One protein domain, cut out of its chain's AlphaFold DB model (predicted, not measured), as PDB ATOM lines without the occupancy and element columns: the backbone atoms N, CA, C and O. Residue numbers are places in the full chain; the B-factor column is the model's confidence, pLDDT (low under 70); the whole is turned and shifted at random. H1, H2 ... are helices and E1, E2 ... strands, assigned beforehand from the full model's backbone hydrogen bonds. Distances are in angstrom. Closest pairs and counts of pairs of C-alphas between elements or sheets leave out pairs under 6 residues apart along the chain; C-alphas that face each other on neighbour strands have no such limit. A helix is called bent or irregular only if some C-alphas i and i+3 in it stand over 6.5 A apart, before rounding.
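This is residues 335 to 374 and 418 to 548 of the 790 residues of an uncharacterized protein of Periconia macrospinosa (UniProt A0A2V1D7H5). The long helix H3 runs along the bent strand E2 of a small sheet, and these two make the core; H6 packs across H3, away from the sheet, and E1 and H2 lie by the first part of H3. H4, the longest helix, doubles back near residue 500, grazes the sheet and reaches the last part of H3; residues 522 to 535, with H5, stick out before the backbone returns to H6. The printed part has 171 residues, with six named helices and four named strands in the order H1 E1 H2 H3 E2 E3 E4 H4 H5 H6. The sheet's order is E3 E2 E4, all antiparallel, and the class is mixed, helices and strands. The whole is compact, with a radius of gyration of the C-alphas of 17.1 A, and spans 45 by 44 by 35 A.

H1, residues 340 to 344, touches no helix and is not on the sheet. E1, residues 366 to 371, pairs with no named strand; its closest C-alpha to H3, residues 429 to 449, is that of Val 367, 5.9 A from that of Val 433. H2, residues 420 to 423, is close to H3 but not clearly touching, the closest C-alphas being those of Val 423 and Val 429, 6.6 A apart. H3 is on the sheet at a height over the sheet of 6.0 A, over E2, residues 452 to 461, and along it at 16 degrees on the local plane. E2 bends by 66 degrees at residue 455, and its pairing is staggered. It forms a hairpin with E3, residues 467 to 469, where N 469 and O 460 are within hydrogen-bond range at 3.0 A. It is antiparallel to E4, residues 477 to 481, with N 453 and O 480 within hydrogen-bond range at 2.8 A. H4, residues 493 to 522, only grazes the sheet; it is irregular, C-alphas 497 and 500 being 9.7 A apart. H5, residues 526 to 529, stands free. H6, residues 537 to 547, touches H3 at residues 437 to 446 alone, about perpendicular at 86 degrees, the closest C-alphas being those of Phe 441 and Tyr 538, 4.6 A apart. Every O i to N i+4 pair is within hydrogen-bond range in H1 and H6, 16 of 17 in H3 and 20 of 26 in H4; H2 and H5 are too short for such a pair.

H1 begins at C-alpha 340, at (116.339, 152.038, 152.547). E1 is 16.8 A long, H3 30.6 A, E2 25.1 A, E4 13.4 A, H4 27.6 A and H6 15.8 A. H3 begins at C-alpha 429, at (129.060, 167.877, 148.233), and H6 ends at C-alpha 547, at (106.031, 174.130, 138.444).

The C-alphas of Phe 346 and Glu 528 are the two farthest apart, 48.6 A. Residues 375 to 417 are not printed, and C-alphas 374 and 418 are 15.1 A apart across the cut. The links H1 to E1 and E4 to H4 are long. The mean pLDDT of the printed part is 94.4, and residues 484 to 486 are under 70.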
ATOM      1  N   GLU A 335     113.320 160.186 144.515       97.56
ATOM      2  CA  GLU A 335     112.024 160.826 144.258       97.56
ATOM      3  C   GLU A 335     110.918 160.247 145.152       97.56
ATOM      4  O   GLU A 335     110.078 160.993 145.660       97.56
ATOM      5  N   ILE A 336     110.947 158.933 145.398       96.88
ATOM      6  CA  ILE A 336     109.942 158.208 146.187       96.88
ATOM      7  C   ILE A 336     110.548 157.677 147.490       96.88
ATOM      8  O   ILE A 336     111.676 157.182 147.520       96.88
ATOM      9  N   CYS A 337     109.776 157.729 148.580       97.19
ATOM     10  CA  CYS A 337     110.134 157.121 149.862       97.19
ATOM     11  C   CYS A 337     110.017 155.585 149.797       97.19
ATOM     12  O   CYS A 337     109.058 154.980 150.288       97.19
ATOM     13  N   ALA A 338     111.012 154.948 149.184       93.94
ATOM     14  CA  ALA A 338     111.105 153.504 149.000       93.94
ATOM     15  C   ALA A 338     112.473 152.954 149.437       93.94
ATOM     16  O   ALA A 338     113.428 153.689 149.699       93.94
ATOM     17  N   GLY A 339     112.570 151.623 149.523       92.81
ATOM     18  CA  GLY A 339     113.812 150.940 149.876       92.81
ATOM     19  C   GLY A 339     114.346 151.357 151.245       92.81
ATOM     20  O   GLY A 339     113.602 151.367 152.224       92.81
ATOM     21  N   THR A 340     115.638 151.689 151.304       92.25
ATOM     22  CA  THR A 340     116.339 152.038 152.547       92.25
ATOM     23  C   THR A 340     115.624 153.135 153.328       92.25
ATOM     24  O   THR A 340     115.412 152.952 154.516       92.25
ATOM     25  N   ASP A 341     115.148 154.207 152.688       94.44
ATOM     26  CA  ASP A 341     114.486 155.314 153.394       94.44
ATOM     27  C   ASP A 341     113.241 154.839 154.153       94.44
ATOM     28  O   ASP A 341     113.073 155.130 155.336       94.44
ATOM     29  N   LYS A 342     112.400 154.033 153.494       94.44
ATOM     30  CA  LYS A 342     111.190 153.457 154.095       94.44
ATOM     31  C   LYS A 342     111.511 152.574 155.306       94.44
ATOM     32  O   LYS A 342     110.719 152.513 156.242       94.44
ATOM     33  N   HIS A 343     112.635 151.861 155.272       91.25
ATOM     34  CA  HIS A 343     113.037 150.945 156.342       91.25
ATOM     35  C   HIS A 343     113.826 151.633 157.462       91.25
ATOM     36  O   HIS A 343     113.742 151.201 158.609       91.25
ATOM     37  N   SER A 344     114.572 152.693 157.149       92.94
ATOM     38  CA  SER A 344     115.399 153.438 158.102       92.94
ATOM     39  C   SER A 344     114.625 154.536 158.830       92.94
ATOM     40  O   SER A 344     114.962 154.853 159.968       92.94
ATOM     41  N   PHE A 345     113.582 155.101 158.216       94.50
ATOM     42  CA  PHE A 345     112.797 156.194 158.790       94.50
ATOM     43  C   PHE A 345     111.365 155.739 159.094       94.50
ATOM     44  O   PHE A 345     110.465 155.809 158.252       94.50
ATOM     45  N   PHE A 346     111.143 155.264 160.323       95.94
ATOM     46  CA  PHE A 346     109.838 154.768 160.761       95.94
ATOM     47  C   PHE A 346     108.733 155.822 160.568       95.94
ATOM     48  O   PHE A 346     108.841 156.955 161.030       95.94
ATOM     49  N   GLY A 347     107.662 155.438 159.869       96.62
ATOM     50  CA  GLY A 347     106.507 156.299 159.606       96.62
ATOM     51  C   GLY A 347     106.703 157.350 158.506       96.62
ATOM     52  O   GLY A 347     105.727 158.002 158.139       96.62
ATOM     53  N   ALA A 348     107.901 157.501 157.927       96.56
ATOM     54  CA  ALA A 348     108.164 158.526 156.912       96.56
ATOM     55  C   ALA A 348     107.274 158.374 155.669       96.56
ATOM     56  O   ALA A 348     106.726 159.364 155.196       96.56
ATOM     57  N   SER A 349     107.054 157.142 155.192       96.19
ATOM     58  CA  SER A 349     106.279 156.896 153.969       96.19
ATOM     59  C   SER A 349     104.794 157.255 154.084       96.19
ATOM     60  O   SER A 349     104.144 157.446 153.059       96.19
ATOM     61  N   VAL A 350     104.251 157.321 155.304       96.50
ATOM     62  CA  VAL A 350     102.836 157.640 155.576       96.50
ATOM     63  C   VAL A 350     102.651 159.024 156.201       96.50
ATOM     64  O   VAL A 350     101.526 159.417 156.496       96.50
ATOM     65  N   ASN A 351     103.735 159.766 156.432       97.75
ATOM     66  CA  ASN A 351     103.668 161.080 157.051       97.75
ATOM     67  C   ASN A 351     103.379 162.156 155.983       97.75
ATOM     68  O   ASN A 351     104.268 162.451 155.183       97.75
ATOM     69  N   PRO A 352     102.208 162.826 156.004       97.44
ATOM     70  CA  PRO A 352     101.815 163.808 154.983       97.44
ATOM     71  C   PRO A 352     102.650 165.105 154.991       97.44
ATOM     72  O   PRO A 352     102.487 165.977 154.127       97.44
ATOM     73  N   ASN A 353     103.536 165.275 155.978       97.19
ATOM     74  CA  ASN A 353     104.526 166.352 156.011       97.19
ATOM     75  C   ASN A 353     105.842 165.973 155.315       97.19
ATOM     76  O   ASN A 353     106.628 166.865 154.996       97.19
ATOM     77  N   VAL A 354     106.080 164.680 155.076       97.31
ATOM     78  CA  VAL A 354     107.299 164.143 154.454       97.31
ATOM     79  C   VAL A 354     107.017 163.674 153.031       97.31
ATOM     80  O   VAL A 354     107.756 164.034 152.114       97.31
ATOM     81  N   THR A 355     105.938 162.922 152.832       97.88
ATOM     82  CA  THR A 355     105.545 162.353 151.541       97.88
ATOM     83  C   THR A 355     104.179 162.854 151.088       97.88
ATOM     84  O   THR A 355     103.319 163.240 151.881       97.88
ATOM     85  N   LEU A 356     103.984 162.862 149.773       97.12
ATOM     86  CA  LEU A 356     102.678 162.968 149.133       97.12
ATOM     87  C   LEU A 356     101.950 161.610 149.202       97.12
ATOM     88  O   LEU A 356     102.604 160.583 149.399       97.12
ATOM     89  N   PRO A 357     100.622 161.552 148.962       95.69
ATOM     90  CA  PRO A 357      99.883 160.283 148.896       95.69
ATOM     91  C   PRO A 357     100.431 159.282 147.867       95.69
ATOM     92  O   PRO A 357     100.254 158.079 148.018       95.69
ATOM     93  N   THR A 358     101.127 159.773 146.839       94.00
ATOM     94  CA  THR A 358     101.817 158.961 145.825       94.00
ATOM     95  C   THR A 358     103.097 158.294 146.342       94.00
ATOM     96  O   THR A 358     103.708 157.501 145.636       94.00
ATOM     97  N   GLY A 359     103.550 158.628 147.554       95.69
ATOM     98  CA  GLY A 359     104.839 158.209 148.109       95.69
ATOM     99  C   GLY A 359     106.023 159.089 147.691       95.69
ATOM    100  O   GLY A 359     107.111 158.924 148.248       95.69
ATOM    101  N   ARG A 360     105.827 160.039 146.761       97.12
ATOM    102  CA  ARG A 360     106.842 161.038 146.378       97.12
ATOM    103  C   ARG A 360     107.198 161.927 147.565       97.12
ATOM    104  O   ARG A 360     106.331 162.263 148.372       97.12
ATOM    105  N   TYR A 361     108.450 162.356 147.663       98.06
ATOM    106  CA  TYR A 361     108.858 163.308 148.693       98.06
ATOM    107  C   TYR A 361     108.206 164.674 148.480       98.06
ATOM    108  O   TYR A 361     108.335 165.292 147.426       98.06
ATOM    109  N   LYS A 362     107.555 165.196 149.526       97.81
ATOM    110  CA  LYS A 362     106.872 166.497 149.495       97.81
ATOM    111  C   LYS A 362     107.838 167.652 149.244       97.81
ATOM    112  O   LYS A 362     107.439 168.679 148.716       97.81
ATOM    113  N   ARG A 363     109.114 167.493 149.605       97.62
ATOM    114  CA  ARG A 363     110.167 168.498 149.387       97.62
ATOM    115  C   ARG A 363     110.852 168.397 148.019       97.62
ATOM    116  O   ARG A 363     111.832 169.101 147.798       97.62
ATOM    117  N   GLY A 364     110.316 167.572 147.117       97.31
ATOM    118  CA  GLY A 364     110.912 167.261 145.821       97.31
ATOM    119  C   GLY A 364     112.010 166.192 145.912       97.31
ATOM    120  O   GLY A 364     112.337 165.739 147.016       97.31
ATOM    121  N   PRO A 365     112.560 165.764 144.762       97.50
ATOM    122  CA  PRO A 365     113.618 164.763 144.728       97.50
ATOM    123  C   PRO A 365     114.910 165.226 145.406       97.50
ATOM    124  O   PRO A 365     115.424 166.300 145.106       97.50
ATOM    125  N   TYR A 366     115.495 164.416 146.276       97.12
ATOM    126  CA  TYR A 366     116.705 164.809 147.002       97.12
ATOM    127  C   TYR A 366     117.864 163.841 146.763       97.12
ATOM    128  O   TYR A 366     117.669 162.719 146.295       97.12
ATOM    129  N   VAL A 367     119.074 164.299 147.073       98.44
ATOM    130  CA  VAL A 367     120.308 163.514 147.048       98.44
ATOM    131  C   VAL A 367     120.693 163.143 148.475       98.44
ATOM    132  O   VAL A 367     120.726 163.990 149.366       98.44
ATOM    133  N   ARG A 368     120.984 161.861 148.672       97.88
ATOM    134  CA  ARG A 368     121.524 161.259 149.888       97.88
ATOM    135  C   ARG A 368     122.933 160.751 149.605       97.88
ATOM    136  O   ARG A 368     123.216 160.312 148.495       97.88
ATOM    137  N   PHE A 369     123.786 160.763 150.618       98.44
ATOM    138  CA  PHE A 369     125.119 160.179 150.548       98.44
ATOM    139  C   PHE A 369     125.175 158.908 151.390       98.44
ATOM    140  O   PHE A 369     124.753 158.912 152.548       98.44
ATOM    141  N   ASP A 370     125.725 157.843 150.816       98.12
ATOM    142  CA  ASP A 370     125.949 156.568 151.485       98.12
ATOM    143  C   ASP A 370     127.453 156.264 151.515       98.12
ATOM    144  O   ASP A 370     128.146 156.331 150.501       98.12
ATOM    145  N   TRP A 371     127.972 155.921 152.692       97.81
ATOM    146  CA  TRP A 371     129.326 155.410 152.851       97.81
ATOM    147  C   TRP A 371     129.373 153.949 152.411       97.81
ATOM    148  O   TRP A 371     128.677 153.098 152.983       97.81
ATOM    149  N   ARG A 372     130.213 153.664 151.414       96.19
ATOM    150  CA  ARG A 372     130.451 152.326 150.877       96.19
ATOM    151  C   ARG A 372     131.206 151.489 151.897       96.19
ATOM    152  O   ARG A 372     132.388 151.712 152.157       96.19
ATOM    153  N   ASN A 373     130.521 150.503 152.458       96.25
ATOM    154  CA  ASN A 373     131.120 149.537 153.371       96.25
ATOM    155  C   ASN A 373     131.361 148.203 152.658       96.25
ATOM    156  O   ASN A 373     130.749 147.910 151.628       96.25
ATOM    157  N   PRO A 374     132.203 147.338 153.236       95.31
ATOM    158  CA  PRO A 374     132.198 145.927 152.891       95.31
ATOM    159  C   PRO A 374     130.789 145.325 152.999       95.31
ATOM    160  O   PRO A 374     130.021 145.652 153.909       95.31
ATOM    161  N   VAL A 418     125.347 158.628 155.329       96.94
ATOM    162  CA  VAL A 418     126.323 159.509 155.969       96.94
ATOM    163  C   VAL A 418     125.875 160.969 155.802       96.94
ATOM    164  O   VAL A 418     125.392 161.339 154.731       96.94
ATOM    165  N   PRO A 419     125.959 161.804 156.854       96.06
ATOM    166  CA  PRO A 419     125.619 163.221 156.755       96.06
ATOM    167  C   PRO A 419     126.625 163.982 155.876       96.06
ATOM    168  O   PRO A 419     127.807 163.634 155.824       96.06
ATOM    169  N   GLU A 420     126.159 165.037 155.204       96.69
ATOM    170  CA  GLU A 420     126.960 165.831 154.258       96.69
ATOM    171  C   GLU A 420     128.224 166.419 154.901       96.69
ATOM    172  O   GLU A 420     129.275 166.492 154.263       96.69
ATOM    173  N   GLU A 421     128.160 166.764 156.188       94.88
ATOM    174  CA  GLU A 421     129.266 167.313 156.974       94.88
ATOM    175  C   GLU A 421     130.485 166.381 157.002       94.88
ATOM    176  O   GLU A 421     131.620 166.856 157.004       94.88
ATOM    177  N   LEU A 422     130.267 165.062 156.978       94.62
ATOM    178  CA  LEU A 422     131.348 164.073 156.918       94.62
ATOM    179  C   LEU A 422     131.816 163.801 155.481       94.62
ATOM    180  O   LEU A 422     132.923 163.308 155.279       94.62
ATOM    181  N   VAL A 423     130.999 164.139 154.479       97.38
ATOM    182  CA  VAL A 423     131.317 163.950 153.055       97.38
ATOM    183  C   VAL A 423     132.217 165.064 152.528       97.38
ATOM    184  O   VAL A 423     133.089 164.794 151.705       97.38
ATOM    185  N   HIS A 424     132.077 166.294 153.033       93.88
ATOM    186  CA  HIS A 424     132.863 167.458 152.594       93.88
ATOM    187  C   HIS A 424     134.385 167.246 152.608       93.88
ATOM    188  O   HIS A 424     135.088 167.874 151.820       93.88
ATOM    189  N   GLY A 425     134.894 166.372 153.484       90.06
ATOM    190  CA  GLY A 425     136.321 166.052 153.565       90.06
ATOM    191  C   GLY A 425     136.841 165.128 152.459       90.06
ATOM    192  O   GLY A 425     138.053 165.034 152.284       90.06
ATOM    193  N   VAL A 426     135.959 164.443 151.724       95.69
ATOM    194  CA  VAL A 426     136.338 163.437 150.711       95.69
ATOM    195  C   VAL A 426     135.719 163.684 149.336       95.69
ATOM    196  O   VAL A 426     136.233 163.177 148.344       95.69
ATOM    197  N   GLN A 427     134.629 164.451 149.256       97.38
ATOM    198  CA  GLN A 427     133.941 164.743 148.002       97.38
ATOM    199  C   GLN A 427     133.266 166.120 148.042       97.38
ATOM    200  O   GLN A 427     132.694 166.529 149.055       97.38
ATOM    201  N   ALA A 428     133.291 166.840 146.919       96.50
ATOM    202  CA  ALA A 428     132.634 168.135 146.783       96.50
ATOM    203  C   ALA A 428     131.101 167.985 146.798       96.50
ATOM    204  O   ALA A 428     130.476 167.768 145.759       96.50
ATOM    205  N   VAL A 429     130.496 168.113 147.984       97.62
ATOM    206  CA  VAL A 429     129.060 167.877 148.233       97.62
ATOM    207  C   VAL A 429     128.162 168.645 147.267       97.62
ATOM    208  O   VAL A 429     127.360 168.024 146.583       97.62
ATOM    209  N   GLU A 430     128.308 169.967 147.144       97.25
ATOM    210  CA  GLU A 430     127.411 170.773 146.293       97.25
ATOM    211  C   GLU A 430     127.492 170.383 144.811       97.25
ATOM    212  O   GLU A 430     126.466 170.209 144.155       97.25
ATOM    213  N   ALA A 431     128.711 170.188 144.297       96.31
ATOM    214  CA  ALA A 431     128.916 169.723 142.929       96.31
ATOM    215  C   ALA A 431     128.334 168.318 142.729       96.31
ATOM    216  O   ALA A 431     127.728 168.049 141.698       96.31
ATOM    217  N   SER A 432     128.450 167.460 143.744       98.19
ATOM    218  CA  SER A 432     127.907 166.105 143.721       98.19
ATOM    219  C   SER A 432     126.388 166.101 143.700       98.19
ATOM    220  O   SER A 432     125.804 165.420 142.869       98.19
ATOM    221  N   VAL A 433     125.733 166.900 144.547       98.50
ATOM    222  CA  VAL A 433     124.271 167.050 144.528       98.50
ATOM    223  C   VAL A 433     123.811 167.512 143.145       98.50
ATOM    224  O   VAL A 433     122.888 166.934 142.575       98.50
ATOM    225  N   GLU A 434     124.471 168.520 142.573       97.81
ATOM    226  CA  GLU A 434     124.136 169.020 141.241       97.81
ATOM    227  C   GLU A 434     124.355 167.965 140.144       97.81
ATOM    228  O   GLU A 434     123.454 167.728 139.336       97.81
ATOM    229  N   GLY A 435     125.504 167.284 140.141       97.38
ATOM    230  CA  GLY A 435     125.827 166.210 139.200       97.38
ATOM    231  C   GLY A 435     124.842 165.042 139.276       97.38
ATOM    232  O   GLY A 435     124.326 164.599 138.248       97.38
ATOM    233  N   THR A 436     124.501 164.597 140.486       98.50
ATOM    234  CA  THR A 436     123.534 163.520 140.722       98.50
ATOM    235  C   THR A 436     122.128 163.907 140.258       98.50
ATOM    236  O   THR A 436     121.472 163.102 139.594       98.50
ATOM    237  N   VAL A 437     121.665 165.136 140.520       98.50
ATOM    238  CA  VAL A 437     120.355 165.599 140.020       98.50
ATOM    239  C   VAL A 437     120.353 165.718 138.494       98.50
ATOM    240  O   VAL A 437     119.367 165.332 137.867       98.50
ATOM    241  N   ARG A 438     121.449 166.174 137.868       98.00
ATOM    242  CA  ARG A 438     121.571 166.199 136.398       98.00
ATOM    243  C   ARG A 438     121.449 164.803 135.795       98.00
ATOM    244  O   ARG A 438     120.717 164.643 134.818       98.00
ATOM    245  N   VAL A 439     122.118 163.804 136.374       98.50
ATOM    246  CA  VAL A 439     122.006 162.398 135.945       98.50
ATOM    247  C   VAL A 439     120.568 161.908 136.086       98.50
ATOM    248  O   VAL A 439     119.981 161.456 135.103       98.50
ATOM    249  N   PHE A 440     119.977 162.058 137.274       98.50
ATOM    250  CA  PHE A 440     118.611 161.618 137.551       98.50
ATOM    251  C   PHE A 440     117.598 162.235 136.584       98.50
ATOM    252  O   PHE A 440     116.875 161.513 135.902       98.50
ATOM    253  N   PHE A 441     117.576 163.565 136.467       98.44
ATOM    254  CA  PHE A 441     116.612 164.271 135.624       98.44
ATOM    255  C   PHE A 441     116.806 163.976 134.133       98.44
ATOM    256  O   PHE A 441     115.830 163.925 133.388       98.44
ATOM    257  N   THR A 442     118.047 163.741 133.696       98.25
ATOM    258  CA  THR A 442     118.322 163.302 132.322       98.25
ATOM    259  C   THR A 442     117.700 161.935 132.060       98.25
ATOM    260  O   THR A 442     116.970 161.776 131.087       98.25
ATOM    261  N   ILE A 443     117.927 160.957 132.938       98.56
ATOM    262  CA  ILE A 443     117.373 159.607 132.772       98.56
ATOM    263  C   ILE A 443     115.844 159.635 132.859       98.56
ATOM    264  O   ILE A 443     115.175 159.050 132.007       98.56
ATOM    265  N   GLN A 444     115.285 160.369 133.827       98.00
ATOM    266  CA  GLN A 444     113.838 160.542 133.978       98.00
ATOM    267  C   GLN A 444     113.205 161.106 132.701       98.00
ATOM    268  O   GLN A 444     112.168 160.610 132.266       98.00
ATOM    269  N   HIS A 445     113.841 162.099 132.067       97.12
ATOM    270  CA  HIS A 445     113.356 162.696 130.821       97.12
ATOM    271  C   HIS A 445     113.171 161.656 129.710       97.12
ATOM    272  O   HIS A 445     112.128 161.645 129.058       97.12
ATOM    273  N   TYR A 446     114.148 160.771 129.500       97.75
ATOM    274  CA  TYR A 446     114.050 159.730 128.474       97.75
ATOM    275  C   TYR A 446     113.088 158.607 128.862       97.75
ATOM    276  O   TYR A 446     112.316 158.152 128.018       97.75
ATOM    277  N   LEU A 447     113.079 158.180 130.128       97.56
ATOM    278  CA  LEU A 447     112.152 157.146 130.598       97.56
ATOM    279  C   LEU A 447     110.689 157.599 130.490       97.56
ATOM    280  O   LEU A 447     109.845 156.828 130.030       97.56
ATOM    281  N   HIS A 448     110.394 158.864 130.795       96.50
ATOM    282  CA  HIS A 448     109.053 159.435 130.644       96.50
ATOM    283  C   HIS A 448     108.512 159.321 129.214       96.50
ATOM    284  O   HIS A 448     107.321 159.087 129.021       96.50
ATOM    285  N   GLN A 449     109.374 159.441 128.204       95.38
ATOM    286  CA  GLN A 449     108.967 159.367 126.795       95.38
ATOM    287  C   GLN A 449     108.496 157.973 126.374       95.38
ATOM    288  O   GLN A 449     107.797 157.840 125.373       95.38
ATOM    289  N   ILE A 450     108.859 156.944 127.138       95.88
ATOM    290  CA  ILE A 450     108.463 155.550 126.909       95.88
ATOM    291  C   ILE A 450     107.518 155.022 127.998       95.88
ATOM    292  O   ILE A 450     107.348 153.811 128.140       95.88
ATOM    293  N   GLY A 451     106.902 155.921 128.777       95.75
ATOM    294  CA  GLY A 451     105.942 155.568 129.829       95.75
ATOM    295  C   GLY A 451     106.564 154.862 131.038       95.75
ATOM    296  O   GLY A 451     105.872 154.137 131.760       95.75
ATOM    297  N   LEU A 452     107.868 155.042 131.253       96.75
ATOM    298  CA  LEU A 452     108.597 154.557 132.422       96.75
ATOM    299  C   LEU A 452     108.986 155.727 133.331       96.75
ATOM    300  O   LEU A 452     109.011 156.880 132.916       96.75
ATOM    301  N   GLU A 453     109.312 155.423 134.576       96.31
ATOM    302  CA  GLU A 453     109.829 156.368 135.564       96.31
ATOM    303  C   GLU A 453     110.973 155.722 136.343       96.31
ATOM    304  O   GLU A 453     111.000 154.497 136.519       96.31
ATOM    305  N   ILE A 454     111.901 156.542 136.834       97.19
ATOM    306  CA  ILE A 454     112.903 156.107 137.797       97.19
ATOM    307  C   ILE A 454     112.586 156.691 139.177       97.19
ATOM    308  O   ILE A 454     112.479 157.892 139.368       97.19
ATOM    309  N   GLN A 455     112.407 155.815 140.162       96.75
ATOM    310  CA  GLN A 455     111.950 156.202 141.504       96.75
ATOM    311  C   GLN A 455     113.113 156.608 142.413       96.75
ATOM    312  O   GLN A 455     112.994 157.489 143.271       96.75
ATOM    313  N   ASP A 456     114.234 155.911 142.240       97.94
ATOM    314  CA  ASP A 456     115.520 156.198 142.851       97.94
ATOM    315  C   ASP A 456     116.650 155.454 142.138       97.94
ATOM    316  O   ASP A 456     116.410 154.535 141.351       97.94
ATOM    317  N   GLY A 457     117.884 155.839 142.444       97.81
ATOM    318  CA  GLY A 457     119.080 155.140 142.004       97.81
ATOM    319  C   GLY A 457     120.341 155.711 142.633       97.81
ATOM    320  O   GLY A 457     120.293 156.721 143.337       97.81
ATOM    321  N   CYS A 458     121.460 155.034 142.409       97.88
ATOM    322  CA  CYS A 458     122.758 155.400 142.945       97.88
ATOM    323  C   CYS A 458     123.817 155.515 141.849       97.88
ATOM    324  O   CYS A 458     123.791 154.788 140.857       97.88
ATOM    325  N   ILE A 459     124.742 156.452 142.039       98.31
ATOM    326  CA  ILE A 459     125.899 156.673 141.171       98.31
ATOM    327  C   ILE A 459     127.130 157.007 142.012       98.31
ATOM    328  O   ILE A 459     127.014 157.473 143.151       98.31
ATOM    329  N   MET A 460     128.307 156.835 141.417       98.25
ATOM    330  CA  MET A 460     129.577 157.246 142.009       98.25
ATOM    331  C   MET A 460     130.134 158.450 141.249       98.25
ATOM    332  O   MET A 460     130.109 158.481 140.017       98.25
ATOM    333  N   LEU A 461     130.641 159.437 141.981       98.12
ATOM    334  CA  LEU A 461     131.278 160.626 141.419       98.12
ATOM    335  C   LEU A 461     132.720 160.714 141.915       98.12
ATOM    336  O   LEU A 461     133.059 160.196 142.980       98.12
ATOM    337  N   ASP A 462     133.585 161.322 141.113       97.56
ATOM    338  CA  ASP A 462     134.956 161.638 141.509       97.56
ATOM    339  C   ASP A 462     134.971 162.614 142.710       97.56
ATOM    340  O   ASP A 462     133.941 163.216 143.036       97.56
ATOM    341  N   PRO A 463     136.122 162.840 143.372       97.50
ATOM    342  CA  PRO A 463     136.211 163.798 144.477       97.50
ATOM    343  C   PRO A 463     135.704 165.206 144.125       97.50
ATOM    344  O   PRO A 463     135.243 165.939 145.001       97.50
ATOM    345  N   THR A 464     135.745 165.591 142.843       96.62
ATOM    346  CA  THR A 464     135.246 166.894 142.375       96.62
ATOM    347  C   THR A 464     133.724 166.965 142.242       96.62
ATOM    348  O   THR A 464     133.181 168.066 142.124       96.62
ATOM    349  N   GLY A 465     133.026 165.825 142.272       96.38
ATOM    350  CA  GLY A 465     131.581 165.731 142.080       96.38
ATOM    351  C   GLY A 465     131.132 165.991 140.639       96.38
ATOM    352  O   GLY A 465     129.951 166.243 140.413       96.38
ATOM    353  N   ARG A 466     132.048 165.997 139.660       94.50
ATOM    354  CA  ARG A 466     131.768 166.429 138.272       94.50
ATOM    355  C   ARG A 466     131.855 165.310 137.252       94.50
ATOM    356  O   ARG A 466     131.262 165.440 136.179       94.50
ATOM    357  N   THR A 467     132.600 164.254 137.555       97.44
ATOM    358  CA  THR A 467     132.790 163.125 136.647       97.44
ATOM    359  C   THR A 467     132.196 161.884 137.275       97.44
ATOM    360  O   THR A 467     132.601 161.470 138.360       97.44
ATOM    361  N   MET A 468     131.234 161.285 136.583       98.25
ATOM    362  CA  MET A 468     130.677 160.012 136.998       98.25
ATOM    363  C   MET A 468     131.636 158.867 136.668       98.25
ATOM    364  O   MET A 468     132.258 158.842 135.605       98.25
ATOM    365  N   TRP A 469     131.741 157.911 137.583       97.31
ATOM    366  CA  TRP A 469     132.456 156.656 137.378       97.31
ATOM    367  C   TRP A 469     131.607 155.478 137.868       97.31
ATOM    368  O   TRP A 469     130.570 155.663 138.504       97.31
ATOM    369  N   SER A 470     132.074 154.252 137.603       95.31
ATOM    370  CA  SER A 470     131.327 153.000 137.821       95.31
ATOM    371  C   SER A 470     130.192 152.777 136.806       95.31
ATOM    372  O   SER A 470     130.024 153.530 135.859       95.31
ATOM    373  N   GLU A 471     129.480 151.661 136.945       93.94
ATOM    374  CA  GLU A 471     128.389 151.275 136.053       93.94
ATOM    375  C   GLU A 471     127.119 152.104 136.296       93.94
ATOM    376  O   GLU A 471     126.840 152.497 137.428       93.94
ATOM    377  N   ILE A 472     126.333 152.310 135.234       96.75
ATOM    378  CA  ILE A 472     124.984 152.880 135.295       96.75
ATOM    379  C   ILE A 472     124.018 152.004 134.506       96.75
ATOM    380  O   ILE A 472     124.002 152.019 133.287       96.75
ATOM    381  N   ASN A 473     123.229 151.188 135.189       97.06
ATOM    382  CA  ASN A 473     122.330 150.216 134.573       97.06
ATOM    383  C   ASN A 473     121.198 149.829 135.535       97.06
ATOM    384  O   ASN A 473     121.051 150.396 136.615       97.06
ATOM    385  N   GLN A 474     120.403 148.835 135.154       96.25
ATOM    386  CA  GLN A 474     119.243 148.344 135.900       96.25
ATOM    387  C   GLN A 474     119.544 147.898 137.341       96.25
ATOM    388  O   GLN A 474     118.626 147.808 138.159       96.25
ATOM    389  N   ASP A 475     120.804 147.596 137.670       96.06
ATOM    390  CA  ASP A 475     121.200 147.156 139.009       96.06
ATOM    391  C   ASP A 475     121.249 148.301 140.033       96.06
ATOM    392  O   ASP A 475     121.023 148.081 141.230       96.06
ATOM    393  N   CYS A 476     121.525 149.519 139.560       96.31
ATOM    394  CA  CYS A 476     121.762 150.714 140.374       96.31
ATOM    395  C   CYS A 476     120.546 151.649 140.453       96.31
ATOM    396  O   CYS A 476     120.658 152.754 140.973       96.31
ATOM    397  N   MET A 477     119.369 151.226 139.985       96.94
ATOM    398  CA  MET A 477     118.156 152.051 139.988       96.94
ATOM    399  C   MET A 477     116.875 151.247 140.212       96.94
ATOM    400  O   MET A 477     116.898 150.021 140.194       96.94
ATOM    401  N   ARG A 478     115.758 151.940 140.451       96.62
ATOM    402  CA  ARG A 478     114.395 151.390 140.451       96.62
ATOM    403  C   ARG A 478     113.596 151.990 139.305       96.62
ATOM    404  O   ARG A 478     113.241 153.164 139.370       96.62
ATOM    405  N   ILE A 479     113.299 151.184 138.289       97.31
ATOM    406  CA  ILE A 479     112.603 151.596 137.067       97.31
ATOM    407  C   ILE A 479     111.253 150.892 137.015       97.31
ATOM    408  O   ILE A 479     111.184 149.661 136.926       97.31
ATOM    409  N   LYS A 480     110.178 151.677 137.029       95.19
ATOM    410  CA  LYS A 480     108.798 151.182 136.981       95.19
ATOM    411  C   LYS A 480     108.057 151.789 135.794       95.19
ATOM    412  O   LYS A 480     108.495 152.776 135.208       95.19
ATOM    413  N   ARG A 481     106.914 151.203 135.438       94.62
ATOM    414  CA  ARG A 481     105.934 151.890 134.584       94.62
ATOM    415  C   ARG A 481     105.295 153.040 135.357       94.62
ATOM    416  O   ARG A 481     105.039 152.899 136.552       94.62
ATOM    417  N   GLN A 482     104.989 154.132 134.664       90.06
ATOM    418  CA  GLN A 482     104.207 155.223 135.245       90.06
ATOM    419  C   GLN A 482     102.828 154.718 135.721       90.06
ATOM    420  O   GLN A 482     102.270 153.762 135.166       90.06
ATOM    421  N   HIS A 483     102.295 155.338 136.780       76.00
ATOM    422  CA  HIS A 483     101.051 154.929 137.444       76.00
ATOM    423  C   HIS A 483      99.904 154.624 136.460       76.00
ATOM    424  O   HIS A 483      99.588 155.428 135.589       76.00
ATOM    425  N   GLY A 484      99.247 153.470 136.647       64.81
ATOM    426  CA  GLY A 484      98.075 153.042 135.866       64.81
ATOM    427  C   GLY A 484      98.303 151.857 134.917       64.81
ATOM    428  O   GLY A 484      97.327 151.303 134.421       64.81
ATOM    429  N   HIS A 485      99.551 151.415 134.709       57.50
ATOM    430  CA  HIS A 485      99.895 150.429 133.667       57.50
ATOM    431  C   HIS A 485     100.544 149.109 134.152       57.50
ATOM    432  O   HIS A 485     101.224 148.440 133.380       57.50
ATOM    433  N   GLY A 486     100.299 148.682 135.397       64.69
ATOM    434  CA  GLY A 486     100.775 147.395 135.943       64.69
ATOM    435  C   GLY A 486     102.021 147.499 136.838       64.69
ATOM    436  O   GLY A 486     102.628 148.559 136.950       64.69
ATOM    437  N   GLN A 487     102.380 146.399 137.517       72.00
ATOM    438  CA  GLN A 487     103.498 146.315 138.481       72.00
ATOM    439  C   GLN A 487     104.830 145.852 137.853       72.00
ATOM    440  O   GLN A 487     105.654 145.237 138.531       72.00
ATOM    441  N   ASP A 488     105.062 146.113 136.566       84.69
ATOM    442  CA  ASP A 488     106.311 145.692 135.924       84.69
ATOM    443  C   ASP A 488     107.507 146.453 136.523       84.69
ATOM    444  O   ASP A 488     107.569 147.686 136.483       84.69
ATOM    445  N   ALA A 489     108.466 145.704 137.073       91.00
ATOM    446  CA  ALA A 489     109.762 146.205 137.513       91.00
ATOM    447  C   ALA A 489     110.821 145.848 136.465       91.00
ATOM    448  O   ALA A 489     110.954 144.683 136.102       91.00
ATOM    449  N   PHE A 490     111.593 146.834 136.010       95.75
ATOM    450  CA  PHE A 490     112.685 146.635 135.044       95.75
ATOM    451  C   PHE A 490     114.065 146.712 135.706       95.75
ATOM    452  O   PHE A 490     115.062 147.044 135.072       95.75
ATOM    453  N   ASP A 491     114.113 146.432 137.006       94.44
ATOM    454  CA  ASP A 491     115.260 146.666 137.873       94.44
ATOM    455  C   ASP A 491     115.563 145.460 138.779       94.44
ATOM    456  O   ASP A 491     114.915 144.410 138.696       94.44
ATOM    457  N   LYS A 492     116.570 145.586 139.653       94.44
ATOM    458  CA  LYS A 492     116.973 144.526 140.594       94.44
ATOM    459  C   LYS A 492     115.882 144.136 141.612       94.44
ATOM    460  O   LYS A 492     116.002 143.094 142.256       94.44
ATOM    461  N   ASP A 493     114.796 144.882 141.793       92.50
ATOM    462  CA  ASP A 493     113.716 144.478 142.705       92.50
ATOM    463  C   ASP A 493     113.102 143.122 142.323       92.50
ATOM    464  O   ASP A 493     112.699 142.384 143.222       92.50
ATOM    465  N   ALA A 494     113.120 142.732 141.042       91.62
ATOM    466  CA  ALA A 494     112.728 141.385 140.619       91.62
ATOM    467  C   ALA A 494     113.591 140.298 141.293       91.62
ATOM    468  O   ALA A 494     113.064 139.331 141.851       91.62
ATOM    469  N   TRP A 495     114.915 140.503 141.347       93.44
ATOM    470  CA  TRP A 495     115.842 139.653 142.106       93.44
ATOM    471  C   TRP A 495     115.545 139.691 143.604       93.44
ATOM    472  O   TRP A 495     115.513 138.656 144.269       93.44
ATOM    473  N   ARG A 496     115.307 140.887 144.156       89.62
ATOM    474  CA  ARG A 496     115.005 141.051 145.586       89.62
ATOM    475  C   ARG A 496     113.700 140.355 145.973       89.62
ATOM    476  O   ARG A 496     113.579 139.972 147.128       89.62
ATOM    477  N   ALA A 497     112.746 140.185 145.062       90.12
ATOM    478  CA  ALA A 497     111.499 139.474 145.325       90.12
ATOM    479  C   ALA A 497     111.645 137.950 145.177       90.12
ATOM    480  O   ALA A 497     111.215 137.223 146.072       90.12
ATOM    481  N   GLY A 498     112.257 137.471 144.088       86.94
ATOM    482  CA  GLY A 498     112.274 136.041 143.735       86.94
ATOM    483  C   GLY A 498     113.564 135.269 144.044       86.94
ATOM    484  O   GLY A 498     113.557 134.037 143.983       86.94
ATOM    485  N   GLY A 499     114.674 135.942 144.364       89.75
ATOM    486  CA  GLY A 499     115.982 135.293 144.537       89.75
ATOM    487  C   GLY A 499     116.354 134.438 143.322       89.75
ATOM    488  O   GLY A 499     116.052 134.806 142.189       89.75
ATOM    489  N   SER A 500     116.937 133.256 143.541       87.00
ATOM    490  CA  SER A 500     117.399 132.356 142.467       87.00
ATOM    491  C   SER A 500     116.324 131.941 141.455       87.00
ATOM    492  O   SER A 500     116.666 131.610 140.325       87.00
ATOM    493  N   SER A 501     115.035 131.997 141.803       91.19
ATOM    494  CA  SER A 501     113.948 131.729 140.846       91.19
ATOM    495  C   SER A 501     113.734 132.862 139.828       91.19
ATOM    496  O   SER A 501     113.110 132.658 138.792       91.19
ATOM    497  N   ALA A 502     114.290 134.052 140.080       93.38
ATOM    498  CA  ALA A 502     114.134 135.230 139.232       93.38
ATOM    499  C   ALA A 502     115.200 135.359 138.128       93.38
ATOM    500  O   ALA A 502     115.138 136.328 137.372       93.38
ATOM    501  N   LYS A 503     116.164 134.427 138.003       95.00
ATOM    502  CA  LYS A 503     117.289 134.544 137.047       95.00
ATOM    503  C   LYS A 503     116.805 134.807 135.611       95.00
ATOM    504  O   LYS A 503     117.213 135.787 134.993       95.00
ATOM    505  N   GLU A 504     115.875 133.994 135.114       95.88
ATOM    506  CA  GLU A 504     115.302 134.151 133.766       95.88
ATOM    507  C   GLU A 504     114.450 135.419 133.630       95.88
ATOM    508  O   GLU A 504     114.493 136.103 132.607       95.88
ATOM    509  N   THR A 505     113.704 135.765 134.684       95.06
ATOM    510  CA  THR A 505     112.862 136.969 134.707       95.06
ATOM    511  C   THR A 505     113.712 138.233 134.580       95.06
ATOM    512  O   THR A 505     113.367 139.115 133.800       95.06
ATOM    513  N   ILE A 506     114.857 138.288 135.266       95.75
ATOM    514  CA  ILE A 506     115.817 139.397 135.183       95.75
ATOM    515  C   ILE A 506     116.374 139.525 133.772       95.75
ATOM    516  O   ILE A 506     116.310 140.607 133.195       95.75
ATOM    517  N   LEU A 507     116.869 138.424 133.193       96.75
ATOM    518  CA  LEU A 507     117.403 138.433 131.829       96.75
ATOM    519  C   LEU A 507     116.357 138.952 130.838       96.75
ATOM    520  O   LEU A 507     116.650 139.843 130.038       96.75
ATOM    521  N   LYS A 508     115.120 138.457 130.936       96.88
ATOM    522  CA  LYS A 508     114.007 138.876 130.079       96.88
ATOM    523  C   LYS A 508     113.662 140.355 130.262       96.88
ATOM    524  O   LYS A 508     113.597 141.083 129.275       96.88
ATOM    525  N   GLN A 509     113.444 140.806 131.498       96.44
ATOM    526  CA  GLN A 509     113.022 142.180 131.795       96.44
ATOM    527  C   GLN A 509     114.101 143.202 131.436       96.44
ATOM    528  O   GLN A 509     113.791 144.244 130.861       96.44
ATOM    529  N   TRP A 510     115.368 142.911 131.726       97.56
ATOM    530  CA  TRP A 510     116.462 143.838 131.435       97.56
ATOM    531  C   TRP A 510     116.754 143.902 129.935       97.56
ATOM    532  O   TRP A 510     116.961 144.993 129.408       97.56
ATOM    533  N   THR A 511     116.664 142.772 129.225       97.75
ATOM    534  CA  THR A 511     116.722 142.753 127.753       97.75
ATOM    535  C   THR A 511     115.564 143.547 127.150       97.75
ATOM    536  O   THR A 511     115.772 144.364 126.258       97.75
ATOM    537  N   GLN A 512     114.346 143.367 127.667       97.56
ATOM    538  CA  GLN A 512     113.183 144.128 127.217       97.56
ATOM    539  C   GLN A 512     113.381 145.635 127.420       97.56
ATOM    540  O   GLN A 512     113.114 146.404 126.499       97.56
ATOM    541  N   LEU A 513     113.873 146.061 128.586       97.69
ATOM    542  CA  LEU A 513     114.171 147.469 128.838       97.69
ATOM    543  C   LEU A 513     115.227 148.006 127.863       97.69
ATOM    544  O   LEU A 513     115.012 149.066 127.280       97.69
ATOM    545  N   ASN A 514     116.322 147.270 127.646       97.94
ATOM    546  CA  ASN A 514     117.362 147.656 126.688       97.94
ATOM    547  C   ASN A 514     116.785 147.839 125.278       97.94
ATOM    548  O   ASN A 514     117.092 148.829 124.621       97.94
ATOM    549  N   ASN A 515     115.900 146.944 124.835       97.81
ATOM    550  CA  ASN A 515     115.261 147.045 123.522       97.81
ATOM    551  C   ASN A 515     114.360 148.284 123.411       97.81
ATOM    552  O   ASN A 515     114.405 148.985 122.401       97.81
ATOM    553  N   ILE A 516     113.560 148.580 124.442       97.62
ATOM    554  CA  ILE A 516     112.682 149.763 124.456       97.62
ATOM    555  C   ILE A 516     113.520 151.052 124.442       97.62
ATOM    556  O   ILE A 516     113.231 151.969 123.673       97.62
ATOM    557  N   LEU A 517     114.574 151.115 125.260       97.81
ATOM    558  CA  LEU A 517     115.488 152.256 125.320       97.81
ATOM    559  C   LEU A 517     116.258 152.450 124.010       97.81
ATOM    560  O   LEU A 517     116.310 153.566 123.493       97.81
ATOM    561  N   GLY A 518     116.810 151.371 123.455       97.56
ATOM    562  CA  GLY A 518     117.509 151.384 122.171       97.56
ATOM    563  C   GLY A 518     116.608 151.876 121.046       97.56
ATOM    564  O   GLY A 518     116.995 152.776 120.304       97.56
ATOM    565  N   ALA A 519     115.369 151.378 120.977       96.69
ATOM    566  CA  ALA A 519     114.385 151.862 120.016       96.69
ATOM    567  C   ALA A 519     114.094 153.360 120.207       96.69
ATOM    568  O   ALA A 519     114.145 154.107 119.233       96.69
ATOM    569  N   CYS A 520     113.844 153.823 121.435       96.50
ATOM    570  CA  CYS A 520     113.586 155.240 121.721       96.50
ATOM    571  C   CYS A 520     114.727 156.150 121.236       96.50
ATOM    572  O   CYS A 520     114.493 157.117 120.509       96.50
ATOM    573  N   LEU A 521     115.971 155.805 121.580       96.56
ATOM    574  CA  LEU A 521     117.150 156.591 121.217       96.56
ATOM    575  C   LEU A 521     117.453 156.543 119.712       96.56
ATOM    576  O   LEU A 521     117.928 157.540 119.163       96.56
ATOM    577  N   ALA A 522     117.163 155.422 119.042       94.69
ATOM    578  CA  ALA A 522     117.375 155.247 117.604       94.69
ATOM    579  C   ALA A 522     116.377 156.059 116.768       94.69
ATOM    580  O   ALA A 522     116.756 156.639 115.756       94.69
ATOM    581  N   HIS A 523     115.118 156.159 117.211       92.69
ATOM    582  CA  HIS A 523     114.099 156.996 116.561       92.69
ATOM    583  C   HIS A 523     114.330 158.497 116.778       92.69
ATOM    584  O   HIS A 523     113.655 159.322 116.163       92.69
ATOM    585  N   ARG A 524     115.260 158.861 117.665       90.81
ATOM    586  CA  ARG A 524     115.578 160.244 118.016       90.81
ATOM    587  C   ARG A 524     117.081 160.482 117.936       90.81
ATOM    588  O   ARG A 524     117.712 160.709 118.969       90.81
ATOM    589  N   PRO A 525     117.696 160.416 116.748       92.56
ATOM    590  CA  PRO A 525     119.126 160.651 116.624       92.56
ATOM    591  C   PRO A 525     119.490 162.059 117.114       92.56
ATOM    592  O   PRO A 525     118.796 163.041 116.824       92.56
ATOM    593  N   PHE A 526     120.600 162.155 117.854       93.62
ATOM    594  CA  PHE A 526     121.047 163.394 118.498       93.62
ATOM    595  C   PHE A 526     121.156 164.565 117.513       93.62
ATOM    596  O   PHE A 526     120.647 165.652 117.781       93.62
ATOM    597  N   HIS A 527     121.777 164.331 116.355       90.44
ATOM    598  CA  HIS A 527     122.041 165.360 115.348       90.44
ATOM    599  C   HIS A 527     120.772 165.968 114.727       90.44
ATOM    600  O   HIS A 527     120.823 167.098 114.248       90.44
ATOM    601  N   GLU A 528     119.639 165.262 114.766       86.31
ATOM    602  CA  GLU A 528     118.362 165.756 114.235       86.31
ATOM    603  C   GLU A 528     117.478 166.380 115.322       86.31
ATOM    604  O   GLU A 528     116.733 167.315 115.043       86.31
ATOM    605  N   ASN A 529     117.563 165.881 116.561       86.50
ATOM    606  CA  ASN A 529     116.584 166.191 117.609       86.50
ATOM    607  C   ASN A 529     117.126 167.079 118.736       86.50
ATOM    608  O   ASN A 529     116.367 167.814 119.359       86.50
ATOM    609  N   GLU A 530     118.420 166.993 119.045       90.00
ATOM    610  CA  GLU A 530     118.962 167.515 120.307       90.00
ATOM    611  C   GLU A 530     120.201 168.386 120.143       90.00
ATOM    612  O   GLU A 530     120.451 169.246 120.986       90.00
ATOM    613  N   MET A 531     120.956 168.207 119.060       87.44
ATOM    614  CA  MET A 531     122.202 168.930 118.790       87.44
ATOM    615  C   MET A 531     122.018 170.452 118.773       87.44
ATOM    616  O   MET A 531     122.892 171.193 119.228       87.44
ATOM    617  N   LEU A 532     120.872 170.906 118.262       78.44
ATOM    618  CA  LEU A 532     120.486 172.317 118.203       78.44
ATOM    619  C   LEU A 532     119.517 172.725 119.306       78.44
ATOM    620  O   LEU A 532     119.217 173.913 119.430       78.44
ATOM    621  N   SER A 533     119.022 171.754 120.079       80.94
ATOM    622  CA  SER A 533     118.152 172.053 121.202       80.94
ATOM    623  C   SER A 533     118.940 172.889 122.186       80.94
ATOM    624  O   SER A 533     119.980 172.482 122.706       80.94
ATOM    625  N   THR A 534     118.411 174.069 122.453       78.75
ATOM    626  CA  THR A 534     118.886 174.893 123.548       78.75
ATOM    627  C   THR A 534     118.444 174.316 124.891       78.75
ATOM    628  O   THR A 534     119.103 174.554 125.894       78.75
ATOM    629  N   SER A 535     117.386 173.498 124.895       84.50
ATOM    630  CA  SER A 535     116.927 172.798 126.085       84.50
ATOM    631  C   SER A 535     117.752 171.564 126.403       84.50
ATOM    632  O   SER A 535     118.022 170.729 125.530       84.50
ATOM    633  N   GLU A 536     118.116 171.440 127.678       91.69
ATOM    634  CA  GLU A 536     118.768 170.250 128.209       91.69
ATOM    635  C   GLU A 536     117.729 169.348 128.887       91.69
ATOM    636  O   GLU A 536     116.854 169.859 129.595       91.69
ATOM    637  N   PRO A 537     117.815 168.011 128.727       94.12
ATOM    638  CA  PRO A 537     116.875 167.073 129.344       94.12
ATOM    639  C   PRO A 537     116.660 167.324 130.843       94.12
ATOM    640  O   PRO A 537     115.522 167.372 131.317       94.12
ATOM    641  N   TYR A 538     117.749 167.570 131.579       96.00
ATOM    642  CA  TYR A 538     117.675 167.862 133.008       96.00
ATOM    643  C   TYR A 538     117.029 169.221 133.320       96.00
ATOM    644  O   TYR A 538     116.319 169.340 134.317       96.00
ATOM    645  N   GLY A 539     117.230 170.236 132.474       95.06
ATOM    646  CA  GLY A 539     116.642 171.568 132.642       95.06
ATOM    647  C   GLY A 539     115.128 171.554 132.436       95.06
ATOM    648  O   GLY A 539     114.380 172.126 133.231       95.06
ATOM    649  N   LEU A 540     114.655 170.807 131.431       93.38
ATOM    650  CA  LEU A 540     113.226 170.574 131.192       93.38
ATOM    651  C   LEU A 540     112.541 169.942 132.407       93.38
ATOM    652  O   LEU A 540     111.481 170.406 132.828       93.38
ATOM    653  N   HIS A 541     113.150 168.917 133.000       94.69
ATOM    654  CA  HIS A 541     112.571 168.263 134.169       94.69
ATOM    655  C   HIS A 541     112.668 169.131 135.436       94.69
ATOM    656  O   HIS A 541     111.717 169.192 136.212       94.69
ATOM    657  N   ALA A 542     113.748 169.901 135.611       96.38
ATOM    658  CA  ALA A 542     113.849 170.875 136.700       96.38
ATOM    659  C   ALA A 542     112.709 171.910 136.656       96.38
ATOM    660  O   ALA A 542     112.117 172.217 137.692       96.38
ATOM    661  N   ARG A 543     112.334 172.387 135.460       95.44
ATOM    662  CA  ARG A 543     111.168 173.270 135.269       95.44
ATOM    663  C   ARG A 543     109.854 172.602 135.678       95.44
ATOM    664  O   ARG A 543     109.031 173.249 136.317       95.44
ATOM    665  N   GLN A 544     109.676 171.314 135.376       95.62
ATOM    666  CA  GLN A 544     108.498 170.552 135.815       95.62
ATOM    667  C   GLN A 544     108.419 170.474 137.344       95.62
ATOM    668  O   GLN A 544     107.361 170.734 137.913       95.62
ATOM    669  N   VAL A 545     109.539 170.196 138.017       96.69
ATOM    670  CA  VAL A 545     109.604 170.147 139.488       96.69
ATOM    671  C   VAL A 545     109.323 171.516 140.113       96.69
ATOM    672  O   VAL A 545     108.595 171.604 141.096       96.69
ATOM    673  N   LEU A 546     109.847 172.599 139.532       97.19
ATOM    674  CA  LEU A 546     109.565 173.970 139.977       97.19
ATOM    675  C   LEU A 546     108.095 174.377 139.784       97.19
ATOM    676  O   LEU A 546     107.581 175.184 140.558       97.19
ATOM    677  N   ALA A 547     107.431 173.846 138.754       96.81
ATOM    678  CA  ALA A 547     106.031 174.130 138.444       96.81
ATOM    679  C   ALA A 547     105.034 173.289 139.264       96.81
ATOM    680  O   ALA A 547     103.855 173.648 139.350       96.81
ATOM    681  N   ASP A 548     105.479 172.184 139.872       97.38
ATOM    682  CA  ASP A 548     104.636 171.291 140.666       97.38
ATOM    683  C   ASP A 548     104.258 171.937 142.011       97.38
ATOM    684  O   ASP A 548     104.979 171.873 143.008       97.38
TER     685      ASP A 548